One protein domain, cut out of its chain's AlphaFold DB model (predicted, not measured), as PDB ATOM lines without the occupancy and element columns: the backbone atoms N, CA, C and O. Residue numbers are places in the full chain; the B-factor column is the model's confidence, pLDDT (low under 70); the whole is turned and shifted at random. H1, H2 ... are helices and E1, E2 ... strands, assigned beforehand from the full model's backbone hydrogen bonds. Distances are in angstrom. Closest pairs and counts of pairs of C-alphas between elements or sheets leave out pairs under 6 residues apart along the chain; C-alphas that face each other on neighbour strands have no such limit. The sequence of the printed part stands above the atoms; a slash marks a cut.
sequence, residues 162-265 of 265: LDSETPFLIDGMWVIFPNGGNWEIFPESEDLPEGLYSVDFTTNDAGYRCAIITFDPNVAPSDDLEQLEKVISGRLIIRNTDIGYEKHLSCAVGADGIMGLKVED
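What this domain is: This is residues 162 to 265 of the 265 residues of an uncharacterized protein of Ruminococcus flavefaciens (UniProt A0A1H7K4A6). Two twisted sheets of four strands, E1 E2 E5 E4 and E3 E6 E7 E8, stand face to face as a sandwich, their edges coming together at E1 with E8 and at E4 with E3. The short helix H1 lies beyond one end, where residues 221 to 226, of which 225 and 226 belong to H1, stick out. The printed part has 104 residues, with E1 E2 E3 E4 E5 H1 E6 E7 E8 along the chain; both sheets are antiparallel and the class is mostly strand. It is compact, with a radius of gyration of the C-alphas of 14.4 A, and its outline is elongated, 46 by 29 by 23 A.

How they stand to each other: E1, residues 168 to 171, and E2, residues 174 to 177, form a hairpin, with N 169 and O 176 within hydrogen-bond range at 2.9 A. E5, residues 209 to 215, is the antiparallel neighbour of E2, with N 211 and O 175 at 2.8 A, and forms a hairpin with E4, residues 197 to 203, with N 212 and O 200 at 2.8 A. E3, residues 183 to 187, is the antiparallel neighbour of E6, residues 235 to 240, with N 237 and O 186 at 2.8 A. E6, E7, residues 245 to 253, and E8, residues 259 to 264, form a meander, each strand the antiparallel neighbour of the one before, with N 249 and O 236 at 2.7 A and N 264 and O 248 at 2.8 A. The sheets' best planes are 38 degrees apart. The closest C-alphas of E1 and E8, Ile 170 and Leu 261, are 6.8 A apart; those of E3 and E4, Ile 185 and Val 199, 7.2 A. H1, residues 225 to 232, is on neither sheet; each O i to N i+4 pair in it is within hydrogen-bond range.

Where its parts are: E1 begins at C-alpha 168 (15.736, 18.033, 6.503). E7 is 25.4 A long from first to last C-alpha, E5 20.1 A and E4 19.4 A. E8 ends at C-alpha 264 (5.087, 25.309, -0.556).

The domain as a whole: The two C-alphas farthest apart, Glu 165 and Asp 223, are 46.5 A apart. The printed part has no cut and no long link. Confidence is under 70 at residues 220 to 222 and 255.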
ATOM      1  N   LEU A 162      17.730  17.853  -0.257       94.25
ATOM      2  CA  LEU A 162      18.315  16.514  -0.439       94.25
ATOM      3  C   LEU A 162      19.674  16.517  -1.159       94.25
ATOM      4  O   LEU A 162      20.447  15.571  -1.032       94.25
ATOM      5  N   ASP A 163      19.965  17.571  -1.914       94.00
ATOM      6  CA  ASP A 163      21.229  17.810  -2.610       94.00
ATOM      7  C   ASP A 163      22.288  18.507  -1.734       94.00
ATOM      8  O   ASP A 163      23.424  18.703  -2.175       94.00
ATOM      9  N   SER A 164      21.942  18.861  -0.493       94.81
ATOM     10  CA  SER A 164      22.831  19.517   0.468       94.81
ATOM     11  C   SER A 164      23.434  18.542   1.488       94.81
ATOM     12  O   SER A 164      22.946  17.432   1.699       94.81
ATOM     13  N   GLU A 165      24.485  18.974   2.192       96.12
ATOM     14  CA  GLU A 165      25.056  18.212   3.317       96.12
ATOM     15  C   GLU A 165      24.170  18.244   4.575       96.12
ATOM     16  O   GLU A 165      24.341  17.420   5.477       96.12
ATOM     17  N   THR A 166      23.206  19.167   4.639       96.62
ATOM     18  CA  THR A 166      22.336  19.403   5.799       96.62
ATOM     19  C   THR A 166      20.856  19.260   5.437       96.62
ATOM     20  O   THR A 166      20.114  20.214   5.643       96.62
ATOM     21  N   PRO A 167      20.401  18.121   4.889       97.06
ATOM     22  CA  PRO A 167      19.002  17.937   4.509       97.06
ATOM     23  C   PRO A 167      18.068  18.002   5.726       97.06
ATOM     24  O   PRO A 167      18.510  17.888   6.877       97.06
ATOM     25  N   PHE A 168      16.769  18.133   5.473       97.12
ATOM     26  CA  PHE A 168      15.736  18.033   6.503       97.12
ATOM     27  C   PHE A 168      14.597  17.106   6.073       97.12
ATOM     28  O   PHE A 168      14.406  16.838   4.888       97.12
ATOM     29  N   LEU A 169      13.849  16.622   7.060       97.38
ATOM     30  CA  LEU A 169      12.643  15.818   6.894       97.38
ATOM     31  C   LEU A 169      11.508  16.461   7.686       97.38
ATOM     32  O   LEU A 169      11.677  16.752   8.867       97.38
ATOM     33  N   ILE A 170      10.364  16.649   7.054       96.38
ATOM     34  CA  ILE A 170       9.117  17.077   7.670       96.38
ATOM     35  C   ILE A 170       8.248  15.841   7.874       96.38
ATOM     36  O   ILE A 170       7.934  15.147   6.913       96.38
ATOM     37  N   ASP A 171       7.866  15.570   9.117       94.81
ATOM     38  CA  ASP A 171       6.990  14.457   9.490       94.81
ATOM     39  C   ASP A 171       5.934  14.966  10.482       94.81
ATOM     40  O   ASP A 171       6.222  15.276  11.646       94.81
ATOM     41  N   GLY A 172       4.712  15.166   9.982       93.62
ATOM     42  CA  GLY A 172       3.654  15.869  10.704       93.62
ATOM     43  C   GLY A 172       4.093  17.281  11.108       93.62
ATOM     44  O   GLY A 172       4.387  18.120  10.262       93.62
ATOM     45  N   MET A 173       4.137  17.546  12.414       94.94
ATOM     46  CA  MET A 173       4.548  18.839  12.981       94.94
ATOM     47  C   MET A 173       6.042  18.912  13.347       94.94
ATOM     48  O   MET A 173       6.489  19.880  13.970       94.94
ATOM     49  N   TRP A 174       6.817  17.884  13.004       96.50
ATOM     50  CA  TRP A 174       8.247  17.821  13.282       96.50
ATOM     51  C   TRP A 174       9.048  18.170  12.037       96.50
ATOM     52  O   TRP A 174       8.768  17.671  10.951       96.50
ATOM     53  N   VAL A 175      10.108  18.952  12.220       97.69
ATOM     54  CA  VAL A 175      11.186  19.099  11.240       97.69
ATOM     55  C   VAL A 175      12.442  18.480  11.830       97.69
ATOM     56  O   VAL A 175      12.965  18.952  12.839       97.69
ATOM     57  N   ILE A 176      12.919  17.403  11.229       97.94
ATOM     58  CA  ILE A 176      14.088  16.638  11.657       97.94
ATOM     59  C   ILE A 176      15.278  17.058  10.797       97.94
ATOM     60  O   ILE A 176      15.161  17.180   9.581       97.94
ATOM     61  N   PHE A 177      16.438  17.246  11.429       97.31
ATOM     62  CA  PHE A 177      17.689  17.641  10.781       97.31
ATOM     63  C   PHE A 177      18.727  16.519  10.940       97.31
ATOM     64  O   PHE A 177      19.525  16.562  11.884       97.31
ATOM     65  N   PRO A 178      18.741  15.498  10.057       96.44
ATOM     66  CA  PRO A 178      19.538  14.284  10.262       96.44
ATOM     67  C   PRO A 178      21.038  14.560  10.396       96.44
ATOM     68  O   PRO A 178      21.715  13.947  11.217       96.44
ATOM     69  N   ASN A 179      21.533  15.551   9.651       96.19
ATOM     70  CA  ASN A 179      22.935  15.971   9.665       96.19
ATOM     71  C   ASN A 179      23.148  17.322  10.380       96.19
ATOM     72  O   ASN A 179      24.219  17.921  10.285       96.19
ATOM     73  N   GLY A 180      22.136  17.832  11.089       94.94
ATOM     74  CA  GLY A 180      22.174  19.156  11.707       94.94
ATOM     75  C   GLY A 180      22.096  20.298  10.686       94.94
ATOM     76  O   GLY A 180      21.237  20.295   9.811       94.94
ATOM     77  N   GLY A 181      22.966  21.300  10.832       94.38
ATOM     78  CA  GLY A 181      22.952  22.535  10.037       94.38
ATOM     79  C   GLY A 181      22.328  23.726  10.766       94.38
ATOM     80  O   GLY A 181      21.623  23.567  11.769       94.38
ATOM     81  N   ASN A 182      22.592  24.932  10.264       95.94
ATOM     82  CA  ASN A 182      22.104  26.191  10.832       95.94
ATOM     83  C   ASN A 182      20.698  26.527  10.312       95.94
ATOM     84  O   ASN A 182      20.466  27.568   9.704       95.94
ATOM     85  N   TRP A 183      19.768  25.601  10.546       97.44
ATOM     86  CA  TRP A 183      18.360  25.765  10.208       97.44
ATOM     87  C   TRP A 183      17.650  26.720  11.167       97.44
ATOM     88  O   TRP A 183      17.728  26.560  12.393       97.44
ATOM     89  N   GLU A 184      16.930  27.667  10.577       97.25
ATOM     90  CA  GLU A 184      16.039  28.626  11.220       97.25
ATOM     91  C   GLU A 184      14.607  28.382  10.731       97.25
ATOM     92  O   GLU A 184      14.396  28.120   9.547       97.25
ATOM     93  N   ILE A 185      13.632  28.476  11.639       96.88
ATOM     94  CA  ILE A 185      12.206  28.425  11.305       96.88
ATOM     95  C   ILE A 185      11.516  29.591  12.001       96.88
ATOM     96  O   ILE A 185      11.667  29.757  13.212       96.88
ATOM     97  N   PHE A 186      10.788  30.406  11.246       94.94
ATOM     98  CA  PHE A 186      10.112  31.595  11.764       94.94
ATOM     99  C   PHE A 186       8.879  31.942  10.918       94.94
ATOM    100  O   PHE A 186       8.804  31.520   9.766       94.94
ATOM    101  N   PRO A 187       7.899  32.686  11.457       93.50
ATOM    102  CA  PRO A 187       6.736  33.118  10.684       93.50
ATOM    103  C   PRO A 187       7.125  34.027   9.511       93.50
ATOM    104  O   PRO A 187       7.992  34.886   9.659       93.50
ATOM    105  N   GLU A 188       6.479  33.855   8.355       93.06
ATOM    106  CA  GLU A 188       6.748  34.652   7.143       93.06
ATOM    107  C   GLU A 188       6.424  36.140   7.344       93.06
ATOM    108  O   GLU A 188       7.118  37.009   6.817       93.06
ATOM    109  N   SER A 189       5.372  36.435   8.111       88.44
ATOM    110  CA  SER A 189       4.887  37.793   8.341       88.44
ATOM    111  C   SER A 189       4.925  38.164   9.821       88.44
ATOM    112  O   SER A 189       4.478  37.400  10.679       88.44
ATOM    113  N   GLU A 190       5.403  39.378  10.108       83.69
ATOM    114  CA  GLU A 190       5.356  39.990  11.444       83.69
ATOM    115  C   GLU A 190       3.920  40.343  11.877       83.69
ATOM    116  O   GLU A 190       3.672  40.549  13.063       83.69
ATOM    117  N   ASP A 191       2.967  40.380  10.938       84.44
ATOM    118  CA  ASP A 191       1.555  40.689  11.201       84.44
ATOM    119  C   ASP A 191       0.739  39.467  11.667       84.44
ATOM    120  O   ASP A 191      -0.482  39.564  11.837       84.44
ATOM    121  N   LEU A 192       1.377  38.305  11.836       85.69
ATOM    122  CA  LEU A 192       0.712  37.112  12.355       85.69
ATOM    123  C   LEU A 192       0.439  37.261  13.861       85.69
ATOM    124  O   LEU A 192       1.302  37.752  14.592       85.69
ATOM    125  N   PRO A 193      -0.740  36.832  14.352       87.38
ATOM    126  CA  PRO A 193      -1.050  36.873  15.776       87.38
ATOM    127  C   PRO A 193       0.025  36.189  16.628       87.38
ATOM    128  O   PRO A 193       0.445  35.063  16.349       87.38
ATOM    129  N   GLU A 194       0.456  36.862  17.695       87.62
ATOM    130  CA  GLU A 194       1.423  36.302  18.638       87.62
ATOM    131  C   GLU A 194       0.876  35.009  19.255       87.62
ATOM    132  O   GLU A 194      -0.230  34.986  19.787       87.62
ATOM    133  N   GLY A 195       1.667  33.935  19.206       88.50
ATOM    134  CA  GLY A 195       1.275  32.620  19.712       88.50
ATOM    135  C   GLY A 195       0.583  31.724  18.687       88.50
ATOM    136  O   GLY A 195       0.372  30.553  18.989       88.50
ATOM    137  N   LEU A 196       0.288  32.219  17.474       89.81
ATOM    138  CA  LEU A 196      -0.260  31.389  16.396       89.81
ATOM    139  C   LEU A 196       0.660  30.205  16.079       89.81
ATOM    140  O   LEU A 196       0.186  29.087  15.895       89.81
ATOM    141  N   TYR A 197       1.967  30.469  16.054       92.12
ATOM    142  CA  TYR A 197       3.007  29.466  15.902       92.12
ATOM    143  C   TYR A 197       3.960  29.495  17.094       92.12
ATOM    144  O   TYR A 197       4.397  30.566  17.521       92.12
ATOM    145  N   SER A 198       4.355  28.317  17.573       93.69
ATOM    146  CA  SER A 198       5.543  28.147  18.415       93.69
ATOM    147  C   SER A 198       6.513  27.175  17.755       93.69
ATOM    148  O   SER A 198       6.096  26.221  17.100       93.69
ATOM    149  N   VAL A 199       7.813  27.433  17.910       96.00
ATOM    150  CA  VAL A 199       8.886  26.586  17.379       96.00
ATOM    151  C   VAL A 199       9.812  26.214  18.527       96.00
ATOM    152  O   VAL A 199      10.542  27.063  19.041       96.00
ATOM    153  N   ASP A 200       9.808  24.939  18.899       96.94
ATOM    154  CA  ASP A 200      10.621  24.412  19.989       96.94
ATOM    155  C   ASP A 200      11.684  23.457  19.447       96.94
ATOM    156  O   ASP A 200      11.383  22.401  18.888       96.94
ATOM    157  N   PHE A 201      12.958  23.812  19.616       97.06
ATOM    158  CA  PHE A 201      14.063  22.944  19.215       97.06
ATOM    159  C   PHE A 201      14.369  21.908  20.294       97.06
ATOM    160  O   PHE A 201      14.576  22.240  21.462       97.06
ATOM    161  N   THR A 202      14.465  20.647  19.885       97.31
ATOM    162  CA  THR A 202      14.751  19.514  20.768       97.31
ATOM    163  C   THR A 202      15.614  18.463  20.062       97.31
ATOM    164  O   THR A 202      16.200  18.704  19.002       97.31
ATOM    165  N   THR A 203      15.772  17.304  20.690       97.12
ATOM    166  CA  THR A 203      16.405  16.113  20.125       97.12
ATOM    167  C   THR A 203      15.422  14.954  20.233       97.12
ATOM    168  O   THR A 203      14.844  14.752  21.300       97.12
ATOM    169  N   ASN A 204      15.206  14.219  19.143       94.06
ATOM    170  CA  ASN A 204      14.321  13.053  19.159       94.06
ATOM    171  C   ASN A 204      14.999  11.829  19.801       94.06
ATOM    172  O   ASN A 204      16.193  11.842  20.105       94.06
ATOM    173  N   ASP A 205      14.248  10.741  19.969       92.81
ATOM    174  CA  ASP A 205      14.744   9.510  20.606       92.81
ATOM    175  C   ASP A 205      15.919   8.860  19.856       92.81
ATOM    176  O   ASP A 205      16.725   8.144  20.449       92.81
ATOM    177  N   ALA A 206      16.043   9.134  18.555       92.56
ATOM    178  CA  ALA A 206      17.145   8.671  17.718       92.56
ATOM    179  C   ALA A 206      18.387   9.586  17.780       92.56
ATOM    180  O   ALA A 206      19.399   9.287  17.148       92.56
ATOM    181  N   GLY A 207      18.345  10.673  18.555       95.56
ATOM    182  CA  GLY A 207      19.471  11.588  18.743       95.56
ATOM    183  C   GLY A 207      19.592  12.689  17.687       95.56
ATOM    184  O   GLY A 207      20.573  13.432  17.705       95.56
ATOM    185  N   TYR A 208      18.620  12.828  16.782       96.62
ATOM    186  CA  TYR A 208      18.618  13.884  15.771       96.62
ATOM    187  C   TYR A 208      18.077  15.191  16.342       96.62
ATOM    188  O   TYR A 208      17.070  15.198  17.054       96.62
ATOM    189  N   ARG A 209      18.710  16.316  15.983       96.88
ATOM    190  CA  ARG A 209      18.148  17.646  16.247       96.88
ATOM    191  C   ARG A 209      16.847  17.787  15.460       96.88
ATOM    192  O   ARG A 209      16.800  17.456  14.277       96.88
ATOM    193  N   CYS A 210      15.824  18.336  16.092       97.25
ATOM    194  CA  CYS A 210      14.549  18.614  15.450       97.25
ATOM    195  C   CYS A 210      13.922  19.907  15.977       97.25
ATOM    196  O   CYS A 210      14.306  20.414  17.034       97.25
ATOM    197  N   ALA A 211      12.978  20.444  15.216       97.62
ATOM    198  CA  ALA A 211      12.056  21.485  15.637       97.62
ATOM    199  C   ALA A 211      10.647  20.892  15.713       97.62
ATOM    200  O   ALA A 211      10.218  20.212  14.783       97.62
ATOM    201  N   ILE A 212       9.943  21.150  16.811       96.81
ATOM    202  CA  ILE A 212       8.514  20.880  16.951       96.81
ATOM    203  C   ILE A 212       7.795  22.193  16.688       96.81
ATOM    204  O   ILE A 212       8.060  23.190  17.363       96.81
ATOM    205  N   ILE A 213       6.895  22.190  15.716       95.69
ATOM    206  CA  ILE A 213       6.042  23.336  15.434       95.69
ATOM    207  C   ILE A 213       4.688  23.087  16.090       95.69
ATOM    208  O   ILE A 213       4.114  22.012  15.962       95.69
ATOM    209  N   THR A 214       4.160  24.074  16.802       93.62
ATOM    210  CA  THR A 214       2.773  24.044  17.285       93.62
ATOM    211  C   THR A 214       1.996  25.143  16.588       93.62
ATOM    212  O   THR A 214       2.504  26.253  16.454       93.62
ATOM    213  N   PHE A 215       0.775  24.831  16.159       90.94
ATOM    214  CA  PHE A 215      -0.171  25.792  15.602       90.94
ATOM    215  C   PHE A 215      -1.399  25.875  16.509       90.94
ATOM    216  O   PHE A 215      -2.032  24.848  16.768       90.94
ATOM    217  N   ASP A 216      -1.731  27.073  16.995       89.56
ATOM    218  CA  ASP A 216      -2.932  27.307  17.805       89.56
ATOM    219  C   ASP A 216      -3.936  28.194  17.050       89.56
ATOM    220  O   ASP A 216      -3.828  29.425  17.068       89.56
ATOM    221  N   PRO A 217      -4.961  27.600  16.407       81.50
ATOM    222  CA  PRO A 217      -5.953  28.365  15.659       81.50
ATOM    223  C   PRO A 217      -6.849  29.237  16.554       81.50
ATOM    224  O   PRO A 217      -7.566  30.090  16.038       81.50
ATOM    225  N   ASN A 218      -6.833  29.050  17.881       84.19
ATOM    226  CA  ASN A 218      -7.683  29.805  18.810       84.19
ATOM    227  C   ASN A 218      -7.100  31.170  19.194       84.19
ATOM    228  O   ASN A 218      -7.740  31.928  19.924       84.19
ATOM    229  N   VAL A 219      -5.891  31.482  18.729       83.12
ATOM    230  CA  VAL A 219      -5.212  32.750  19.018       83.12
ATOM    231  C   VAL A 219      -5.902  33.931  18.320       83.12
ATOM    232  O   VAL A 219      -5.838  35.053  18.823       83.12
ATOM    233  N   ALA A 220      -6.631  33.698  17.222       68.31
ATOM    234  CA  ALA A 220      -7.458  34.730  16.600       68.31
ATOM    235  C   ALA A 220      -8.878  34.769  17.202       68.31
ATOM    236  O   ALA A 220      -9.568  33.746  17.237       68.31
ATOM    237  N   PRO A 221      -9.371  35.942  17.638       63.53
ATOM    238  CA  PRO A 221     -10.758  36.099  18.052       63.53
ATOM    239  C   PRO A 221     -11.702  35.874  16.861       63.53
ATOM    240  O   PRO A 221     -11.523  36.457  15.794       63.53
ATOM    241  N   SER A 222     -12.755  35.076  17.071       66.25
ATOM    242  CA  SER A 222     -13.720  34.628  16.048       66.25
ATOM    243  C   SER A 222     -14.444  35.734  15.273       66.25
ATOM    244  O   SER A 222     -15.083  35.452  14.261       66.25
ATOM    245  N   ASP A 223     -14.380  36.974  15.755       77.88
ATOM    246  CA  ASP A 223     -15.190  38.089  15.266       77.88
ATOM    247  C   ASP A 223     -14.409  39.031  14.327       77.88
ATOM    248  O   ASP A 223     -14.999  39.954  13.759       77.88
ATOM    249  N   ASP A 224     -13.102  38.806  14.139       82.06
ATOM    250  CA  ASP A 224     -12.246  39.581  13.234       82.06
ATOM    251  C   ASP A 224     -11.893  38.759  11.985       82.06
ATOM    252  O   ASP A 224     -10.963  37.951  11.973       82.06
ATOM    253  N   LEU A 225     -12.662  38.971  10.912       82.19
ATOM    254  CA  LEU A 225     -12.472  38.275   9.635       82.19
ATOM    255  C   LEU A 225     -11.088  38.529   9.016       82.19
ATOM    256  O   LEU A 225     -10.572  37.644   8.339       82.19
ATOM    257  N   GLU A 226     -10.484  39.698   9.251       82.06
ATOM    258  CA  GLU A 226      -9.151  40.016   8.729       82.06
ATOM    259  C   GLU A 226      -8.077  39.191   9.450       82.06
ATOM    260  O   GLU A 226      -7.167  38.653   8.819       82.06
ATOM    261  N   GLN A 227      -8.200  39.026  10.770       78.62
ATOM    262  CA  GLN A 227      -7.308  38.148  11.533       78.62
ATOM    263  C   GLN A 227      -7.513  36.673  11.189       78.62
ATOM    264  O   GLN A 227      -6.538  35.928  11.118       78.62
ATOM    265  N   LEU A 228      -8.752  36.253  10.930       79.00
ATOM    266  CA  LEU A 228      -9.038  34.883  10.510       79.00
ATOM    267  C   LEU A 228      -8.382  34.559   9.160       79.00
ATOM    268  O   LEU A 228      -7.785  33.497   9.010       79.00
ATOM    269  N   GLU A 229      -8.438  35.482   8.195       81.31
ATOM    270  CA  GLU A 229      -7.755  35.324   6.905       81.31
ATOM    271  C   GLU A 229      -6.234  35.212   7.085       81.31
ATOM    272  O   GLU A 229      -5.610  34.344   6.473       81.31
ATOM    273  N   LYS A 230      -5.639  36.008   7.984       81.00
ATOM    274  CA  LYS A 230      -4.208  35.919   8.335       81.00
ATOM    275  C   LYS A 230      -3.836  34.600   9.013       81.00
ATOM    276  O   LYS A 230      -2.769  34.070   8.737       81.00
ATOM    277  N   VAL A 231      -4.700  34.052   9.869       81.50
ATOM    278  CA  VAL A 231      -4.490  32.729  10.484       81.50
ATOM    279  C   VAL A 231      -4.532  31.621   9.438       81.50
ATOM    280  O   VAL A 231      -3.671  30.748   9.443       81.50
ATOM    281  N   ILE A 232      -5.505  31.669   8.523       79.19
ATOM    282  CA  ILE A 232      -5.673  30.656   7.470       79.19
ATOM    283  C   ILE A 232      -4.529  30.716   6.449       79.19
ATOM    284  O   ILE A 232      -4.100  29.681   5.951       79.19
ATOM    285  N   SER A 233      -4.045  31.917   6.134       83.75
ATOM    286  CA  SER A 233      -2.932  32.140   5.200       83.75
ATOM    287  C   SER A 233      -1.560  32.183   5.876       83.75
ATOM    288  O   SER A 233      -0.565  32.486   5.218       83.75
ATOM    289  N   GLY A 234      -1.496  31.893   7.179       85.62
ATOM    290  CA  GLY A 234      -0.257  31.897   7.939       85.62
ATOM    291  C   GLY A 234       0.740  30.892   7.372       85.62
ATOM    292  O   GLY A 234       0.412  29.730   7.126       85.62
ATOM    293  N   ARG A 235       1.974  31.354   7.167       92.75
ATOM    294  CA  ARG A 235       3.085  30.542   6.673       92.75
ATOM    295  C   ARG A 235       4.290  30.696   7.582       92.75
ATOM    296  O   ARG A 235       4.514  31.750   8.185       92.75
ATOM    297  N   LEU A 236       5.081  29.639   7.653       95.12
ATOM    298  CA  LEU A 236       6.423  29.662   8.215       95.12
ATOM    299  C   LEU A 236       7.438  29.675   7.074       95.12
ATOM    300  O   LEU A 236       7.163  29.218   5.970       95.12
ATOM    301  N   ILE A 237       8.633  30.162   7.356       96.50
ATOM    302  CA  ILE A 237       9.797  30.027   6.493       96.50
ATOM    303  C   ILE A 237      10.760  29.077   7.188       96.50
ATOM    304  O   ILE A 237      11.092  29.285   8.356       96.50
ATOM    305  N   ILE A 238      11.232  28.063   6.463       97.44
ATOM    306  CA  ILE A 238      12.412  27.281   6.830       97.44
ATOM    307  C   ILE A 238      13.597  27.757   5.995       97.44
ATOM    308  O   ILE A 238      13.541  27.789   4.764       97.44
ATOM    309  N   ARG A 239      14.682  28.134   6.667       97.94
ATOM    310  CA  ARG A 239      15.847  28.740   6.021       97.94
ATOM    311  C   ARG A 239      17.152  28.169   6.543       97.94
ATOM    312  O   ARG A 239      17.318  27.955   7.741       97.94
ATOM    313  N   ASN A 240      18.106  28.005   5.635       97.69
ATOM    314  CA  ASN A 240      19.507  27.763   5.944       97.69
ATOM    315  C   ASN A 240      20.377  28.694   5.092       97.69
ATOM    316  O   ASN A 240      20.497  28.539   3.874       97.69
ATOM    317  N   THR A 241      20.972  29.689   5.749       95.50
ATOM    318  CA  THR A 241      21.753  30.745   5.089       95.50
ATOM    319  C   THR A 241      23.104  30.255   4.570       95.50
ATOM    320  O   THR A 241      23.603  30.822   3.598       95.50
ATOM    321  N   ASP A 242      23.661  29.181   5.139       96.50
ATOM    322  CA  ASP A 242      24.959  28.629   4.726       96.50
ATOM    323  C   ASP A 242      24.896  28.000   3.328       96.50
ATOM    324  O   ASP A 242      25.862  28.070   2.567       96.50
ATOM    325  N   ILE A 243      23.746  27.413   2.978       95.88
ATOM    326  CA  ILE A 243      23.500  26.774   1.674       95.88
ATOM    327  C   ILE A 243      22.586  27.602   0.759       95.88
ATOM    328  O   ILE A 243      22.290  27.180  -0.354       95.88
ATOM    329  N   GLY A 244      22.139  28.781   1.210       96.06
ATOM    330  CA  GLY A 244      21.227  29.640   0.450       96.06
ATOM    331  C   GLY A 244      19.866  28.993   0.176       96.06
ATOM    332  O   GLY A 244      19.291  29.230  -0.883       96.06
ATOM    333  N   TYR A 245      19.380  28.160   1.101       96.44
ATOM    334  CA  TYR A 245      18.111  27.448   0.970       96.44
ATOM    335  C   TYR A 245      17.021  28.148   1.777       96.44
ATOM    336  O   TYR A 245      17.212  28.451   2.956       96.44
ATOM    337  N   GLU A 246      15.870  28.362   1.151       96.75
ATOM    338  CA  GLU A 246      14.680  28.937   1.768       96.75
ATOM    339  C   GLU A 246      13.440  28.286   1.153       96.75
ATOM    340  O   GLU A 246      13.363  28.123  -0.068       96.75
ATOM    341  N   LYS A 247      12.495  27.882   1.999       96.50
ATOM    342  CA  LYS A 247      11.198  27.339   1.589       96.50
ATOM    343  C   LYS A 247      10.103  27.827   2.525       96.50
ATOM    344  O   LYS A 247      10.355  28.102   3.700       96.50
ATOM    345  N   HIS A 248       8.892  27.905   1.993       95.69
ATOM    346  CA  HIS A 248       7.706  28.271   2.749       95.69
ATOM    347  C   HIS A 248       7.062  26.983   3.253       95.69
ATOM    348  O   HIS A 248       7.083  25.968   2.562       95.69
ATOM    349  N   LEU A 249       6.533  27.011   4.468       94.62
ATOM    350  CA  LEU A 249       5.789  25.916   5.065       94.62
ATOM    351  C   LEU A 249       4.390  26.412   5.406       94.62
ATOM    352  O   LEU A 249       4.243  27.487   5.993       94.62
ATOM    353  N   SER A 250       3.377  25.609   5.115       91.06
ATOM    354  CA  SER A 250       2.022  25.821   5.620       91.06
ATOM    355  C   SER A 250       1.619  24.710   6.577       91.06
ATOM    356  O   SER A 250       2.097  23.577   6.491       91.06
ATOM    357  N   CYS A 251       0.749  25.046   7.530       86.44
ATOM    358  CA  CYS A 251       0.066  24.042   8.336       86.44
ATOM    359  C   CYS A 251      -1.202  23.621   7.603       86.44
ATOM    360  O   CYS A 251      -2.095  24.436   7.377       86.44
ATOM    361  N   ALA A 252      -1.286  22.343   7.261       83.31
ATOM    362  CA  ALA A 252      -2.437  21.752   6.607       83.31
ATOM    363  C   ALA A 252      -2.997  20.618   7.466       83.31
ATOM    364  O   ALA A 252      -2.274  19.947   8.201       83.31
ATOM    365  N   VAL A 253      -4.305  20.397   7.371       77.88
ATOM    366  CA  VAL A 253      -4.918  19.185   7.917       77.88
ATOM    367  C   VAL A 253      -4.666  18.066   6.910       77.88
ATOM    368  O   VAL A 253      -5.091  18.168   5.760       77.88
ATOM    369  N   GLY A 254      -3.944  17.032   7.333       73.81
ATOM    370  CA  GLY A 254      -3.687  15.834   6.547       73.81
ATOM    371  C   GLY A 254      -4.957  15.022   6.298       73.81
ATOM    372  O   GLY A 254      -6.020  15.278   6.869       73.81
ATOM    373  N   ALA A 255      -4.843  14.007   5.442       68.94
ATOM    374  CA  ALA A 255      -5.954  13.120   5.099       68.94
ATOM    375  C   ALA A 255      -6.528  12.355   6.309       68.94
ATOM    376  O   ALA A 255      -7.702  11.990   6.326       68.94
ATOM    377  N   ASP A 256      -5.710  12.139   7.335       71.38
ATOM    378  CA  ASP A 256      -6.067  11.515   8.611       71.38
ATOM    379  C   ASP A 256      -6.746  12.481   9.603       71.38
ATOM    380  O   ASP A 256      -7.113  12.087  10.713       71.38
ATOM    381  N   GLY A 257      -6.932  13.749   9.220       74.56
ATOM    382  CA  GLY A 257      -7.473  14.791  10.086       74.56
ATOM    383  C   GLY A 257      -6.464  15.341  11.099       74.56
ATOM    384  O   GLY A 257      -6.848  16.144  11.955       74.56
ATOM    385  N   ILE A 258      -5.195  14.929  11.029       81.44
ATOM    386  CA  ILE A 258      -4.118  15.416  11.892       81.44
ATOM    387  C   ILE A 258      -3.441  16.599  11.203       81.44
ATOM    388  O   ILE A 258      -3.241  16.609   9.993       81.44
ATOM    389  N   MET A 259      -3.095  17.635  11.967       85.81
ATOM    390  CA  MET A 259      -2.319  18.736  11.402       85.81
ATOM    391  C   MET A 259      -0.885  18.299  11.110       85.81
ATOM    392  O   MET A 259      -0.229  17.687  11.953       85.81
ATOM    393  N   GLY A 260      -0.402  18.677   9.936       88.88
ATOM    394  CA  GLY A 260       0.975  18.513   9.511       88.88
ATOM    395  C   GLY A 260       1.480  19.757   8.798       88.88
ATOM    396  O   GLY A 260       0.730  20.686   8.488       88.88
ATOM    397  N   LEU A 261       2.779  19.777   8.560       90.88
ATOM    398  CA  LEU A 261       3.439  20.792   7.760       90.88
ATOM    399  C   LEU A 261       3.566  20.299   6.323       90.88
ATOM    400  O   LEU A 261       3.832  19.119   6.097       90.88
ATOM    401  N   LYS A 262       3.423  21.214   5.369       89.56
ATOM    402  CA  LYS A 262       3.680  20.972   3.949       89.56
ATOM    403  C   LYS A 262       4.621  22.044   3.413       89.56
ATOM    404  O   LYS A 262       4.468  23.211   3.785       89.56
ATOM    405  N   VAL A 263       5.584  21.675   2.571       90.00
ATOM    406  CA  VAL A 263       6.396  22.659   1.846       90.00
ATOM    407  C   VAL A 263       5.570  23.261   0.711       90.00
ATOM    408  O   VAL A 263       4.877  22.567  -0.028       90.00
ATOM    409  N   GLU A 264       5.656  24.577   0.567       88.88
ATOM    410  CA  GLU A 264       5.087  25.309  -0.556       88.88
ATOM    411  C   GLU A 264       6.196  25.773  -1.511       88.88
ATOM    412  O   GLU A 264       7.316  26.105  -1.093       88.88
ATOM    413  N   ASP A 265       5.874  25.771  -2.806       77.88
ATOM    414  CA  ASP A 265       6.730  26.275  -3.884       77.88
ATOM    415  C   ASP A 265       6.640  27.791  -4.087       77.88
ATOM    416  O   ASP A 265       5.531  28.367  -3.958       77.88
TER     417      ASP A 265